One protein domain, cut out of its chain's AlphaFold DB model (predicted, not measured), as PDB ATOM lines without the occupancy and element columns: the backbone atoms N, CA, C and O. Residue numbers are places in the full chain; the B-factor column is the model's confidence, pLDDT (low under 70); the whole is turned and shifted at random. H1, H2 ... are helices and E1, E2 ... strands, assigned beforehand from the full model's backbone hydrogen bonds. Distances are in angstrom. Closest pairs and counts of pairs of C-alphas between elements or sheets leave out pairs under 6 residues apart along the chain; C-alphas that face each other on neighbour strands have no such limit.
ATOM      1  N   TYR A  14     200.326 271.294 167.151       82.94
ATOM      2  CA  TYR A  14     200.436 271.706 168.543       82.94
ATOM      3  C   TYR A  14     201.881 271.564 169.016       82.94
ATOM      4  O   TYR A  14     202.589 270.645 168.614       82.94
ATOM      5  N   ALA A  15     202.312 272.492 169.857       85.56
ATOM      6  CA  ALA A  15     203.651 272.542 170.418       85.56
ATOM      7  C   ALA A  15     203.578 272.918 171.896       85.56
ATOM      8  O   ALA A  15     202.602 273.519 172.353       85.56
ATOM      9  N   LEU A  16     204.643 272.611 172.624       86.25
ATOM     10  CA  LEU A  16     204.860 273.139 173.961       86.25
ATOM     11  C   LEU A  16     205.750 274.374 173.883       86.25
ATOM     12  O   LEU A  16     206.767 274.374 173.193       86.25
ATOM     13  N   ARG A  17     205.383 275.425 174.608       86.56
ATOM     14  CA  ARG A  17     206.215 276.614 174.793       86.56
ATOM     15  C   ARG A  17     206.666 276.685 176.245       86.56
ATOM     16  O   ARG A  17     205.821 276.717 177.137       86.56
ATOM     17  N   GLU A  18     207.972 276.754 176.471       81.94
ATOM     18  CA  GLU A  18     208.526 276.998 177.805       81.94
ATOM     19  C   GLU A  18     208.342 278.473 178.209       81.94
ATOM     20  O   GLU A  18     208.473 279.391 177.394       81.94
ATOM     21  N   LYS A  19     208.018 278.706 179.478       79.19
ATOM     22  CA  LYS A  19     207.942 280.013 180.136       79.19
ATOM     23  C   LYS A  19     208.729 279.979 181.441       79.19
ATOM     24  O   LYS A  19     208.935 278.920 182.020       79.19
ATOM     25  N   ALA A  20     208.995 281.164 181.985       76.38
ATOM     26  CA  ALA A  20     209.576 281.335 183.316       76.38
ATOM     27  C   ALA A  20     208.839 280.570 184.440       76.38
ATOM     28  O   ALA A  20     209.487 280.121 185.376       76.38
ATOM     29  N   ASP A  21     207.514 280.412 184.342       73.50
ATOM     30  CA  ASP A  21     206.677 279.798 185.390       73.50
ATOM     31  C   ASP A  21     206.148 278.397 185.013       73.50
ATOM     32  O   ASP A  21     205.336 277.808 185.717       73.50
ATOM     33  N   GLY A  22     206.575 277.839 183.874       80.88
ATOM     34  CA  GLY A  22     206.119 276.523 183.432       80.88
ATOM     35  C   GLY A  22     205.980 276.406 181.923       80.88
ATOM     36  O   GLY A  22     206.818 276.877 181.166       80.88
ATOM     37  N   TRP A  23     204.921 275.742 181.477       82.50
ATOM     38  CA  TRP A  23     204.729 275.382 180.076       82.50
ATOM     39  C   TRP A  23     203.373 275.880 179.588       82.50
ATOM     40  O   TRP A  23     202.444 275.998 180.378       82.50
ATOM     41  N   ASP A  24     203.257 276.145 178.291       81.94
ATOM     42  CA  ASP A  24     201.982 276.345 177.605       81.94
ATOM     43  C   ASP A  24     201.828 275.343 176.471       81.94
ATOM     44  O   ASP A  24     202.772 275.114 175.714       81.94
ATOM     45  N   ALA A  25     200.603 274.867 176.275       83.38
ATOM     46  CA  ALA A  25     200.193 274.310 174.998       83.38
ATOM     47  C   ALA A  25     199.903 275.455 174.024       83.38
ATOM     48  O   ALA A  25     199.123 276.365 174.318       83.38
ATOM     49  N   VAL A  26     200.516 275.410 172.848       85.38
ATOM     50  CA  VAL A  26     200.265 276.377 171.784       85.38
ATOM     51  C   VAL A  26     199.956 275.666 170.473       85.38
ATOM     52  O   VAL A  26     200.461 274.582 170.201       85.38
ATOM     53  N   ARG A  27     199.125 276.282 169.636       84.62
ATOM     54  CA  ARG A  27     198.822 275.829 168.281       84.62
ATOM     55  C   ARG A  27     199.502 276.741 167.276       84.62
ATOM     56  O   ARG A  27     199.282 277.949 167.296       84.62
ATOM     57  N   ILE A  28     200.289 276.170 166.378       86.88
ATOM     58  CA  ILE A  28     200.944 276.891 165.288       86.88
ATOM     59  C   ILE A  28     199.879 277.313 164.275       86.88
ATOM     60  O   ILE A  28     199.113 276.482 163.794       86.88
ATOM     61  N   LEU A  29     199.810 278.602 163.949       85.12
ATOM     62  CA  LEU A  29     198.806 279.143 163.026       85.12
ATOM     63  C   LEU A  29     199.333 279.280 161.595       85.12
ATOM     64  O   LEU A  29     198.554 279.280 160.646       85.12
ATOM     65  N   ASN A  30     200.646 279.405 161.430       83.56
ATOM     66  CA  ASN A  30     201.311 279.644 160.155       83.56
ATOM     67  C   ASN A  30     202.689 278.970 160.108       83.56
ATOM     68  O   ASN A  30     203.280 278.642 161.133       83.56
ATOM     69  N   ALA A  31     203.187 278.759 158.891       79.44
ATOM     70  CA  ALA A  31     204.543 278.269 158.667       79.44
ATOM     71  C   ALA A  31     205.594 279.276 159.185       79.44
ATOM     72  O   ALA A  31     205.296 280.476 159.239       79.44
ATOM     73  N   PRO A  32     206.804 278.808 159.553       80.31
ATOM     74  CA  PRO A  32     207.888 279.686 159.978       80.31
ATOM     75  C   PRO A  32     208.253 280.693 158.884       80.31
ATOM     76  O   PRO A  32     208.381 280.337 157.713       80.31
ATOM     77  N   ASP A  33     208.423 281.953 159.280       83.44
ATOM     78  CA  ASP A  33     208.945 283.010 158.411       83.44
ATOM     79  C   ASP A  33     210.429 282.762 158.066       83.44
ATOM     80  O   ASP A  33     211.092 281.926 158.682       83.44
ATOM     81  N   ALA A  34     210.996 283.532 157.129       80.81
ATOM     82  CA  ALA A  34     212.426 283.510 156.802       80.81
ATOM     83  C   ALA A  34     213.342 283.737 158.024       80.81
ATOM     84  O   ALA A  34     214.507 283.345 158.006       80.81
ATOM     85  N   LYS A  35     212.818 284.347 159.094       81.56
ATOM     86  CA  LYS A  35     213.508 284.525 160.383       81.56
ATOM     87  C   LYS A  35     213.361 283.350 161.360       81.56
ATOM     88  O   LYS A  35     213.903 283.411 162.458       81.56
ATOM     89  N   GLY A  36     212.623 282.303 160.992       83.19
ATOM     90  CA  GLY A  36     212.326 281.168 161.866       83.19
ATOM     91  C   GLY A  36     211.305 281.486 162.962       83.19
ATOM     92  O   GLY A  36     211.291 280.820 163.992       83.19
ATOM     93  N   GLU A  37     210.465 282.505 162.777       86.81
ATOM     94  CA  GLU A  37     209.397 282.863 163.716       86.81
ATOM     95  C   GLU A  37     208.055 282.299 163.253       86.81
ATOM     96  O   GLU A  37     207.731 282.345 162.067       86.81
ATOM     97  N   VAL A  38     207.248 281.816 164.195       88.00
ATOM     98  CA  VAL A  38     205.888 281.323 163.953       88.00
ATOM     99  C   VAL A  38     204.892 282.082 164.817       88.00
ATOM    100  O   VAL A  38     205.167 282.441 165.961       88.00
ATOM    101  N   THR A  39     203.706 282.329 164.274       87.81
ATOM    102  CA  THR A  39     202.560 282.802 165.045       87.81
ATOM    103  C   THR A  39     201.881 281.596 165.676       87.81
ATOM    104  O   THR A  39     201.471 280.660 164.987       87.81
ATOM    105  N   VAL A  40     201.720 281.637 166.991       87.12
ATOM    106  CA  VAL A  40     201.051 280.596 167.761       87.12
ATOM    107  C   VAL A  40     199.865 281.164 168.531       87.12
ATOM    108  O   VAL A  40     199.891 282.313 168.975       87.12
ATOM    109  N   ALA A  41     198.825 280.355 168.704       85.19
ATOM    110  CA  ALA A  41     197.725 280.615 169.625       85.19
ATOM    111  C   ALA A  41     197.922 279.787 170.895       85.19
ATOM    112  O   ALA A  41     198.198 278.595 170.806       85.19
ATOM    113  N   ILE A  42     197.768 280.392 172.068       83.94
ATOM    114  CA  ILE A  42     197.815 279.663 173.339       83.94
ATOM    115  C   ILE A  42     196.502 278.892 173.509       83.94
ATOM    116  O   ILE A  42     195.423 279.445 173.295       83.94
ATOM    117  N   VAL A  43     196.593 277.614 173.875       76.12
ATOM    118  CA  VAL A  43     195.443 276.734 174.090       76.12
ATOM    119  C   VAL A  43     195.137 276.691 175.590       76.12
ATOM    120  O   VAL A  43     196.022 276.376 176.379       76.12
ATOM    121  N   GLY A  44     193.907 277.034 175.992       63.06
ATOM    122  CA  GLY A  44     193.436 276.916 177.387       63.06
ATOM    123  C   GLY A  44     193.134 278.208 178.139       63.06
ATOM    124  O   GLY A  44     192.575 278.155 179.229       63.06
ATOM    125  N   THR A  45     193.405 279.384 177.575       56.06
ATOM    126  CA  THR A  45     192.905 280.637 178.158       56.06
ATOM    127  C   THR A  45     191.541 280.976 177.576       56.06
ATOM    128  O   THR A  45     191.448 281.516 176.470       56.06
ATOM    129  N   ALA A  46     190.482 280.688 178.336       43.53
ATOM    130  CA  ALA A  46     189.152 281.230 178.091       43.53
ATOM    131  C   ALA A  46     189.241 282.770 178.043       43.53
ATOM    132  O   ALA A  46     189.375 283.429 179.068       43.53
ATOM    133  N   GLY A  47     189.227 283.348 176.839       41.78
ATOM    134  CA  GLY A  47     189.057 284.791 176.645       41.78
ATOM    135  C   GLY A  47     190.302 285.628 176.335       41.78
ATOM    136  O   GLY A  47     190.187 286.848 176.272       41.78
ATOM    137  N   SER A  48     191.478 285.049 176.082       46.22
ATOM    138  CA  SER A  48     192.610 285.818 175.528       46.22
ATOM    139  C   SER A  48     193.255 285.080 174.368       46.22
ATOM    140  O   SER A  48     194.299 284.449 174.498       46.22
ATOM    141  N   SER A  49     192.619 285.185 173.202       54.47
ATOM    142  CA  SER A  49     193.152 284.750 171.908       54.47
ATOM    143  C   SER A  49     194.278 285.690 171.459       54.47
ATOM    144  O   SER A  49     194.168 286.409 170.468       54.47
ATOM    145  N   GLY A  50     195.352 285.752 172.244       62.72
ATOM    146  CA  GLY A  50     196.539 286.539 171.945       62.72
ATOM    147  C   GLY A  50     197.459 285.753 171.025       62.72
ATOM    148  O   GLY A  50     198.384 285.091 171.498       62.72
ATOM    149  N   ASN A  51     197.206 285.813 169.717       81.50
ATOM    150  CA  ASN A  51     198.142 285.297 168.723       81.50
ATOM    151  C   ASN A  51     199.512 285.936 168.970       81.50
ATOM    152  O   ASN A  51     199.664 287.152 168.874       81.50
ATOM    153  N   THR A  52     200.504 285.121 169.304       81.44
ATOM    154  CA  THR A  52     201.844 285.584 169.664       81.44
ATOM    155  C   THR A  52     202.833 285.071 168.637       81.44
ATOM    156  O   THR A  52     202.801 283.896 168.281       81.44
ATOM    157  N   ARG A  53     203.737 285.937 168.175       85.00
ATOM    158  CA  ARG A  53     204.916 285.491 167.431       85.00
ATOM    159  C   ARG A  53     205.982 285.013 168.400       85.00
ATOM    160  O   ARG A  53     206.330 285.725 169.339       85.00
ATOM    161  N   VAL A  54     206.472 283.809 168.164       85.94
ATOM    162  CA  VAL A  54     207.553 283.192 168.926       85.94
ATOM    163  C   VAL A  54     208.575 282.610 167.964       85.94
ATOM    164  O   VAL A  54     208.232 282.173 166.864       85.94
ATOM    165  N   ALA A  55     209.836 282.595 168.381       86.75
ATOM    166  CA  ALA A  55     210.867 281.888 167.643       86.75
ATOM    167  C   ALA A  55     210.565 280.387 167.668       86.75
ATOM    168  O   ALA A  55     210.249 279.826 168.713       86.75
ATOM    169  N   LEU A  56     210.705 279.720 166.529       82.56
ATOM    170  CA  LEU A  56     210.481 278.283 166.441       82.56
ATOM    171  C   LEU A  56     211.402 277.499 167.387       82.56
ATOM    172  O   LEU A  56     211.001 276.475 167.924       82.56
ATOM    173  N   SER A  57     212.604 278.014 167.645       83.25
ATOM    174  CA  SER A  57     213.571 277.428 168.577       83.25
ATOM    175  C   SER A  57     213.094 277.373 170.031       83.25
ATOM    176  O   SER A  57     213.682 276.640 170.817       83.25
ATOM    177  N   THR A  58     212.068 278.143 170.411       84.31
ATOM    178  CA  THR A  58     211.482 278.094 171.764       84.31
ATOM    179  C   THR A  58     210.279 277.160 171.851       84.31
ATOM    180  O   THR A  58     209.719 276.967 172.933       84.31
ATOM    181  N   LEU A  59     209.871 276.585 170.716       85.31
ATOM    182  CA  LEU A  59     208.825 275.584 170.655       85.31
ATOM    183  C   LEU A  59     209.430 274.196 170.734       85.31
ATOM    184  O   LEU A  59     210.398 273.864 170.052       85.31
ATOM    185  N   ILE A  60     208.792 273.372 171.544       85.44
ATOM    186  CA  ILE A  60     209.152 271.983 171.720       85.44
ATOM    187  C   ILE A  60     208.083 271.134 171.054       85.44
ATOM    188  O   ILE A  60     206.884 271.304 171.300       85.44
ATOM    189  N   ASP A  61     208.542 270.220 170.201       80.31
ATOM    190  CA  ASP A  61     207.695 269.202 169.603       80.31
ATOM    191  C   ASP A  61     207.066 268.357 170.717       80.31
ATOM    192  O   ASP A  61     207.757 267.679 171.479       80.31
ATOM    193  N   GLY A  62     205.744 268.439 170.825       72.19
ATOM    194  CA  GLY A  62     204.936 267.558 171.662       72.19
ATOM    195  C   GLY A  62     204.133 266.572 170.822       72.19
ATOM    196  O   GLY A  62     203.123 266.060 171.299       72.19
ATOM    197  N   THR A  63     204.515 266.354 169.558       76.25
ATOM    198  CA  THR A  63     203.822 265.403 168.689       76.25
ATOM    199  C   THR A  63     203.874 264.015 169.335       76.25
ATOM    200  O   THR A  63     204.955 263.571 169.732       76.25
ATOM    201  N   PRO A  64     202.727 263.326 169.474       70.56
ATOM    202  CA  PRO A  64     202.708 261.986 170.036       70.56
ATOM    203  C   PRO A  64     203.580 261.045 169.213       70.56
ATOM    204  O   PRO A  64     203.631 261.143 167.985       70.56
ATOM    205  N   LEU A  65     204.232 260.112 169.907       76.81
ATOM    206  CA  LEU A  65     204.970 259.039 169.258       76.81
ATOM    207  C   LEU A  65     204.045 258.276 168.308       76.81
ATOM    208  O   LEU A  65     202.911 257.930 168.657       76.81
ATOM    209  N   THR A  66     204.548 257.980 167.115       78.00
ATOM    210  CA  THR A  66     203.866 257.075 166.192       78.00
ATOM    211  C   THR A  66     203.813 255.657 166.765       78.00
ATOM    212  O   THR A  66     204.605 255.287 167.632       78.00
ATOM    213  N   ASP A  67     202.895 254.829 166.264       76.94
ATOM    214  CA  ASP A  67     202.782 253.426 166.693       76.94
ATOM    215  C   ASP A  67     204.108 252.661 166.505       76.94
ATOM    216  O   ASP A  67     204.545 251.928 167.391       76.94
ATOM    217  N   ALA A  68     204.819 252.946 165.408       77.94
ATOM    218  CA  ALA A  68     206.149 252.411 165.133       77.94
ATOM    219  C   ALA A  68     207.200 252.865 166.164       77.94
ATOM    220  O   ALA A  68     207.999 252.050 166.620       77.94
ATOM    221  N   GLU A  69     207.184 254.135 166.575       83.06
ATOM    222  CA  GLU A  69     208.089 254.662 167.606       83.06
ATOM    223  C   GLU A  69     207.762 254.117 169.005       83.06
ATOM    224  O   GLU A  69     208.673 253.818 169.776       83.06
ATOM    225  N   ARG A  70     206.479 253.923 169.344       79.94
ATOM    226  CA  ARG A  70     206.090 253.265 170.605       79.94
ATOM    227  C   ARG A  70     206.508 251.798 170.616       79.94
ATOM    228  O   ARG A  70     206.987 251.309 171.640       79.94
ATOM    229  N   ALA A  71     206.355 251.104 169.489       81.69
ATOM    230  CA  ALA A  71     206.832 249.736 169.330       81.69
ATOM    231  C   ALA A  71     208.362 249.661 169.463       81.69
ATOM    232  O   ALA A  71     208.866 248.778 170.157       81.69
ATOM    233  N   GLU A  72     209.092 250.616 168.879       84.19
ATOM    234  CA  GLU A  72     210.545 250.759 169.029       84.19
ATOM    235  C   GLU A  72     210.941 251.003 170.492       84.19
ATOM    236  O   GLU A  72     211.764 250.265 171.027       84.19
ATOM    237  N   MET A  73     210.305 251.952 171.185       83.19
ATOM    238  CA  MET A  73     210.547 252.214 172.610       83.19
ATOM    239  C   MET A  73     210.345 250.953 173.465       83.19
ATOM    240  O   MET A  73     211.171 250.643 174.325       83.19
ATOM    241  N   ASN A  74     209.270 250.199 173.215       82.38
ATOM    242  CA  ASN A  74     208.977 248.965 173.946       82.38
ATOM    243  C   ASN A  74     209.994 247.852 173.629       82.38
ATOM    244  O   ASN A  74     210.450 247.139 174.524       82.38
ATOM    245  N   ALA A  75     210.420 247.744 172.368       85.00
ATOM    246  CA  ALA A  75     211.470 246.816 171.953       85.00
ATOM    247  C   ALA A  75     212.833 247.156 172.583       85.00
ATOM    248  O   ALA A  75     213.560 246.250 172.995       85.00
ATOM    249  N   LEU A  76     213.159 248.446 172.708       83.12
ATOM    250  CA  LEU A  76     214.375 248.941 173.361       83.12
ATOM    251  C   LEU A  76     214.351 248.733 174.882       83.12
ATOM    252  O   LEU A  76     215.403 248.523 175.476       83.12
ATOM    253  N   MET A  77     213.178 248.736 175.528       75.62
ATOM    254  CA  MET A  77     213.059 248.363 176.947       75.62
ATOM    255  C   MET A  77     213.317 246.871 177.198       75.62
ATOM    256  O   MET A  77     213.844 246.513 178.248       75.62
ATOM    257  N   GLY A  78     212.966 246.008 176.239       71.81
ATOM    258  CA  GLY A  78     213.191 244.562 176.322       71.81
ATOM    259  C   GLY A  78     214.603 244.104 175.932       71.81
ATOM    260  O   GLY A  78     214.956 242.950 176.179       71.81
ATOM    261  N   ARG A  79     215.420 244.973 175.322       66.75
ATOM    262  CA  ARG A  79     216.812 244.675 174.953       66.75
ATOM    263  C   ARG A  79     217.775 245.224 176.005       66.75
ATOM    264  O   ARG A  79     217.623 246.338 176.493       66.75
ATOM    265  N   GLY A  80     218.777 244.418 176.360       58.09
ATOM    266  CA  GLY A  80     219.857 244.832 177.255       58.09
ATOM    267  C   GLY A  80     220.524 246.127 176.777       58.09
ATOM    268  O   GLY A  80     220.663 246.362 175.581       58.09
ATOM    269  N   CYS A  81     220.903 246.969 177.737       55.03
ATOM    270  CA  CYS A  81     221.316 248.354 177.540       55.03
ATOM    271  C   CYS A  81     222.646 248.460 176.759       55.03
ATOM    272  O   CYS A  81     223.717 248.389 177.361       55.03
ATOM    273  N   ASN A  82     222.603 248.654 175.436       65.00
ATOM    274  CA  ASN A  82     223.732 249.255 174.715       65.00
ATOM    275  C   ASN A  82     223.611 250.784 174.789       65.00
ATOM    276  O   ASN A  82     222.506 251.322 174.807       65.00
ATOM    277  N   SER A  83     224.730 251.511 174.772       63.88
ATOM    278  CA  SER A  83     224.727 252.978 174.928       63.88
ATOM    279  C   SER A  83     223.938 253.729 173.842       63.88
ATOM    280  O   SER A  83     223.331 254.752 174.139       63.88
ATOM    281  N   ALA A  84     223.901 253.221 172.604       69.44
ATOM    282  CA  ALA A  84     223.122 253.821 171.512       69.44
ATOM    283  C   ALA A  84     221.610 253.558 171.656       69.44
ATOM    284  O   ALA A  84     220.800 254.464 171.462       69.44
ATOM    285  N   ASP A  85     221.245 252.340 172.064       79.19
ATOM    286  CA  ASP A  85     219.863 251.958 172.375       79.19
ATOM    287  C   ASP A  85     219.334 252.747 173.589       79.19
ATOM    288  O   ASP A  85     218.176 253.159 173.610       79.19
ATOM    289  N   GLY A  86     220.199 253.017 174.575       78.38
ATOM    290  CA  GLY A  86     219.903 253.847 175.743       78.38
ATOM    291  C   GLY A  86     219.539 255.283 175.370       78.38
ATOM    292  O   GLY A  86     218.453 255.733 175.723       78.38
ATOM    293  N   ALA A  87     220.385 255.956 174.581       81.44
ATOM    294  CA  ALA A  87     220.135 257.330 174.141       81.44
ATOM    295  C   ALA A  87     218.848 257.452 173.307       81.44
ATOM    296  O   ALA A  87     218.048 258.361 173.520       81.44
ATOM    297  N   ARG A  88     218.606 256.502 172.390       83.06
ATOM    298  CA  ARG A  88     217.381 256.479 171.579       83.06
ATOM    299  C   ARG A  88     216.135 256.234 172.428       83.06
ATOM    300  O   ARG A  88     215.114 256.885 172.233       83.06
ATOM    301  N   ARG A  89     216.214 255.318 173.394       83.19
ATOM    302  CA  ARG A  89     215.129 255.057 174.342       83.19
ATOM    303  C   ARG A  89     214.811 256.292 175.183       83.19
ATOM    304  O   ARG A  89     213.638 256.606 175.354       83.19
ATOM    305  N   GLU A  90     215.829 256.975 175.700       83.44
ATOM    306  CA  GLU A  90     215.656 258.201 176.487       83.44
ATOM    307  C   GLU A  90     215.005 259.317 175.659       83.44
ATOM    308  O   GLU A  90     214.073 259.955 176.138       83.44
ATOM    309  N   GLU A  91     215.406 259.488 174.395       84.56
ATOM    310  CA  GLU A  91     214.764 260.433 173.472       84.56
ATOM    311  C   GLU A  91     213.272 260.122 173.266       84.56
ATOM    312  O   GLU A  91     212.432 261.024 173.341       84.56
ATOM    313  N   LEU A  92     212.929 258.851 173.033       84.44
ATOM    314  CA  LEU A  92     211.541 258.420 172.850       84.44
ATOM    315  C   LEU A  92     210.714 258.627 174.123       84.44
ATOM    316  O   LEU A  92     209.605 259.151 174.041       84.44
ATOM    317  N   MET A  93     211.257 258.292 175.295       83.75
ATOM    318  CA  MET A  93     210.592 258.528 176.582       83.75
ATOM    319  C   MET A  93     210.364 260.020 176.843       83.75
ATOM    320  O   MET A  93     209.279 260.415 177.263       83.75
ATOM    321  N   ASP A  94     211.357 260.864 176.562       84.38
ATOM    322  CA  ASP A  94     211.243 262.314 176.727       84.38
ATOM    323  C   ASP A  94     210.221 262.919 175.746       84.38
ATOM    324  O   ASP A  94     209.457 263.818 176.100       84.38
ATOM    325  N   ARG A  95     210.136 262.413 174.507       82.62
ATOM    326  CA  ARG A  95     209.070 262.797 173.562       82.62
ATOM    327  C   ARG A  95     207.689 262.324 174.014       82.62
ATOM    328  O   ARG A  95     206.755 263.119 173.962       82.62
ATOM    329  N   ASP A  96     207.552 261.090 174.502       83.50
ATOM    330  CA  ASP A  96     206.284 260.574 175.044       83.50
ATOM    331  C   ASP A  96     205.806 261.422 176.230       83.50
ATOM    332  O   ASP A  96     204.650 261.840 176.278       83.50
ATOM    333  N   HIS A  97     206.717 261.786 177.134       84.06
ATOM    334  CA  HIS A  97     206.398 262.604 178.299       84.06
ATOM    335  C   HIS A  97     205.957 264.023 177.905       84.06
ATOM    336  O   HIS A  97     204.973 264.547 178.434       84.06
ATOM    337  N   ARG A  98     206.631 264.628 176.917       84.25
ATOM    338  CA  ARG A  98     206.230 265.912 176.321       84.25
ATOM    339  C   ARG A  98     204.868 265.827 175.640       84.25
ATOM    340  O   ARG A  98     204.021 266.689 175.869       84.25
ATOM    341  N   ALA A  99     204.619 264.777 174.865       82.06
ATOM    342  CA  ALA A  99     203.333 264.558 174.218       82.06
ATOM    343  C   ALA A  99     202.202 264.340 175.231       82.06
ATOM    344  O   ALA A  99     201.125 264.915 175.086       82.06
ATOM    345  N   CYS A 100     202.453 263.576 176.295       81.88
ATOM    346  CA  CYS A 100     201.504 263.356 177.382       81.88
ATOM    347  C   CYS A 100     201.178 264.670 178.104       81.88
ATOM    348  O   CYS A 100     200.012 264.973 178.353       81.88
ATOM    349  N   ARG A 101     202.192 265.506 178.360       83.69
ATOM    350  CA  ARG A 101     202.004 266.839 178.944       83.69
ATOM    351  C   ARG A 101     201.180 267.746 178.038       83.69
ATOM    352  O   ARG A 101     200.242 268.382 178.514       83.69
ATOM    353  N   LEU A 102     201.504 267.791 176.747       83.06
ATOM    354  CA  LEU A 102     200.737 268.550 175.766       83.06
ATOM    355  C   LEU A 102     199.285 268.071 175.738       83.06
ATOM    356  O   LEU A 102     198.379 268.886 175.865       83.06
ATOM    357  N   ALA A 103     199.054 266.760 175.667       79.94
ATOM    358  CA  ALA A 103     197.718 266.180 175.703       79.94
ATOM    359  C   ALA A 103     196.966 266.541 176.993       79.94
ATOM    360  O   ALA A 103     195.799 266.917 176.923       79.94
ATOM    361  N   ALA A 104     197.607 266.488 178.162       81.00
ATOM    362  CA  ALA A 104     196.989 266.881 179.428       81.00
ATOM    363  C   ALA A 104     196.573 268.363 179.430       81.00
ATOM    364  O   ALA A 104     195.474 268.694 179.867       81.00
ATOM    365  N   MET A 105     197.414 269.248 178.887       79.25
ATOM    366  CA  MET A 105     197.109 270.677 178.764       79.25
ATOM    367  C   MET A 105     195.999 270.953 177.747       79.25
ATOM    368  O   MET A 105     195.148 271.798 177.998       79.25
ATOM    369  N   LEU A 106     195.977 270.223 176.627       77.44
ATOM    370  CA  LEU A 106     194.908 270.315 175.631       77.44
ATOM    371  C   LEU A 106     193.567 269.806 176.183       77.44
ATOM    372  O   LEU A 106     192.549 270.438 175.935       77.44
ATOM    373  N   ASN A 107     193.561 268.717 176.962       74.19
ATOM    374  CA  ASN A 107     192.348 268.223 177.626       74.19
ATOM    375  C   ASN A 107     191.862 269.194 178.715       74.19
ATOM    376  O   ASN A 107     190.676 269.482 178.788       74.19
ATOM    377  N   ALA A 108     192.765 269.754 179.528       70.88
ATOM    378  CA  ALA A 108     192.403 270.756 180.538       70.88
ATOM    379  C   ALA A 108     191.893 272.075 179.926       70.88
ATOM    380  O   ALA A 108     191.144 272.812 180.563       70.88
ATOM    381  N   ALA A 109     192.312 272.378 178.697       64.25
ATOM    382  CA  ALA A 109     191.880 273.540 177.935       64.25
ATOM    383  C   ALA A 109     190.483 273.393 177.312       64.25
ATOM    384  O   ALA A 109     189.941 274.398 176.847       64.25
ATOM    385  N   ASP A 110     189.918 272.183 177.278       56.78
ATOM    386  CA  ASP A 110     188.595 271.912 176.727       56.78
ATOM    387  C   ASP A 110     187.544 271.891 177.860       56.78
ATOM    388  O   ASP A 110     187.431 270.911 178.604       56.78
ATOM    389  N   PRO A 111     186.758 272.969 178.052       52.25
ATOM    390  CA  PRO A 111     185.759 273.023 179.115       52.25
ATOM    391  C   PRO A 111     184.579 272.066 178.888       52.25
ATOM    392  O   PRO A 111     183.747 271.938 179.786       52.25
ATOM    393  N   ALA A 112     184.477 271.379 177.739       47.66
ATOM    394  CA  ALA A 112     183.392 270.428 177.495       47.66
ATOM    395  C   ALA A 112     183.540 269.126 178.306       47.66
ATOM    396  O   ALA A 112     182.551 268.422 178.486       47.66
ATOM    397  N   GLN A 113     184.728 268.822 178.848       44.06
ATOM    398  CA  GLN A 113     184.950 267.652 179.714       44.06
ATOM    399  C   GLN A 113     184.865 267.952 181.220       44.06
ATOM    400  O   GLN A 113     184.801 267.027 182.026       44.06
ATOM    401  N   ALA A 114     184.818 269.224 181.623       43.84
ATOM    402  CA  ALA A 114     184.710 269.622 183.031       43.84
ATOM    403  C   ALA A 114     183.261 269.586 183.575       43.84
ATOM    404  O   ALA A 114     183.018 270.003 184.705       43.84
TER     405      ALA A 114
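AT A GLANCE: This is residues 14 to 114 of the 118 residues of an uncharacterized protein of Allosphingosinicella indica (UniProt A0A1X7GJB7). A strongly twisted sheet of five strands, curled like part of a barrel, is crossed by the long helix H2, whose residues 95 to 106 pack on strands E2, E1 and E5. The earlier part of H2 reaches out beyond the sheet, and there the short helix H1 packs on it, away from the strands. The printed part has 101 residues, with E1, E2, E3, E4, E5, H1 and H2 along the chain; the sheet's order is E4, E3, E2, E1, E5, antiparallel throughout. The class is mixed, helices and strands; the whole is loose, with a radius of gyration of the C-alphas of 16.2 A and spans of 50 by 40 by 26 A.

IN THESE COORDINATES: E1 is residues 14 to 19, 16.1 A long, from C-alpha 14 at (200.436, 271.706, 168.543). E2 is residues 22 to 28, 18.9 A, E3 residues 37 to 42, E4 residues 52 to 55 and E5 residues 59 to 61. H1 is residues 67 to 78, 16.7 A, and H2 residues 83 to 108, 37.3 A, ending with C-alpha 108 at (192.403, 270.756, 180.538).

HOW THE PARTS SIT: E1 to E4 form a meander, each strand the antiparallel neighbour of the one before; N 17 and O 24 are 2.9 A apart, N 27 and O 41 2.8 A, N 40 and O 52 2.8 A. E5 is antiparallel to E1, with N 16 and O 60 at 2.9 A. H2 is on the sheet, in two layers, a helix on one face of a sheet, at a height of 9.3 A; it runs across the strands, at 81 degrees to E2 on the local plane. The closest C-alphas of H2 and E2 are those of Leu 102 and Ala 25, 5.8 A apart. H1 is not on the sheet; it touches H2 at residues 85 to 93 alone, opposite ways at a steep tilt of 50 degrees, with the C-alphas of Met 73 and Arg 89 closest at 5.7 A. In H1 and H2 every O i to N i+4 pair is within hydrogen-bond range.

THE WHOLE: The C-alphas farthest apart, those of Gly 47 and Gly 80, are 50.5 A apart. The printed part has no cut and no long link. The pLDDT is under 70 at residues 44 to 50, 79 to 84 and 109 to 114.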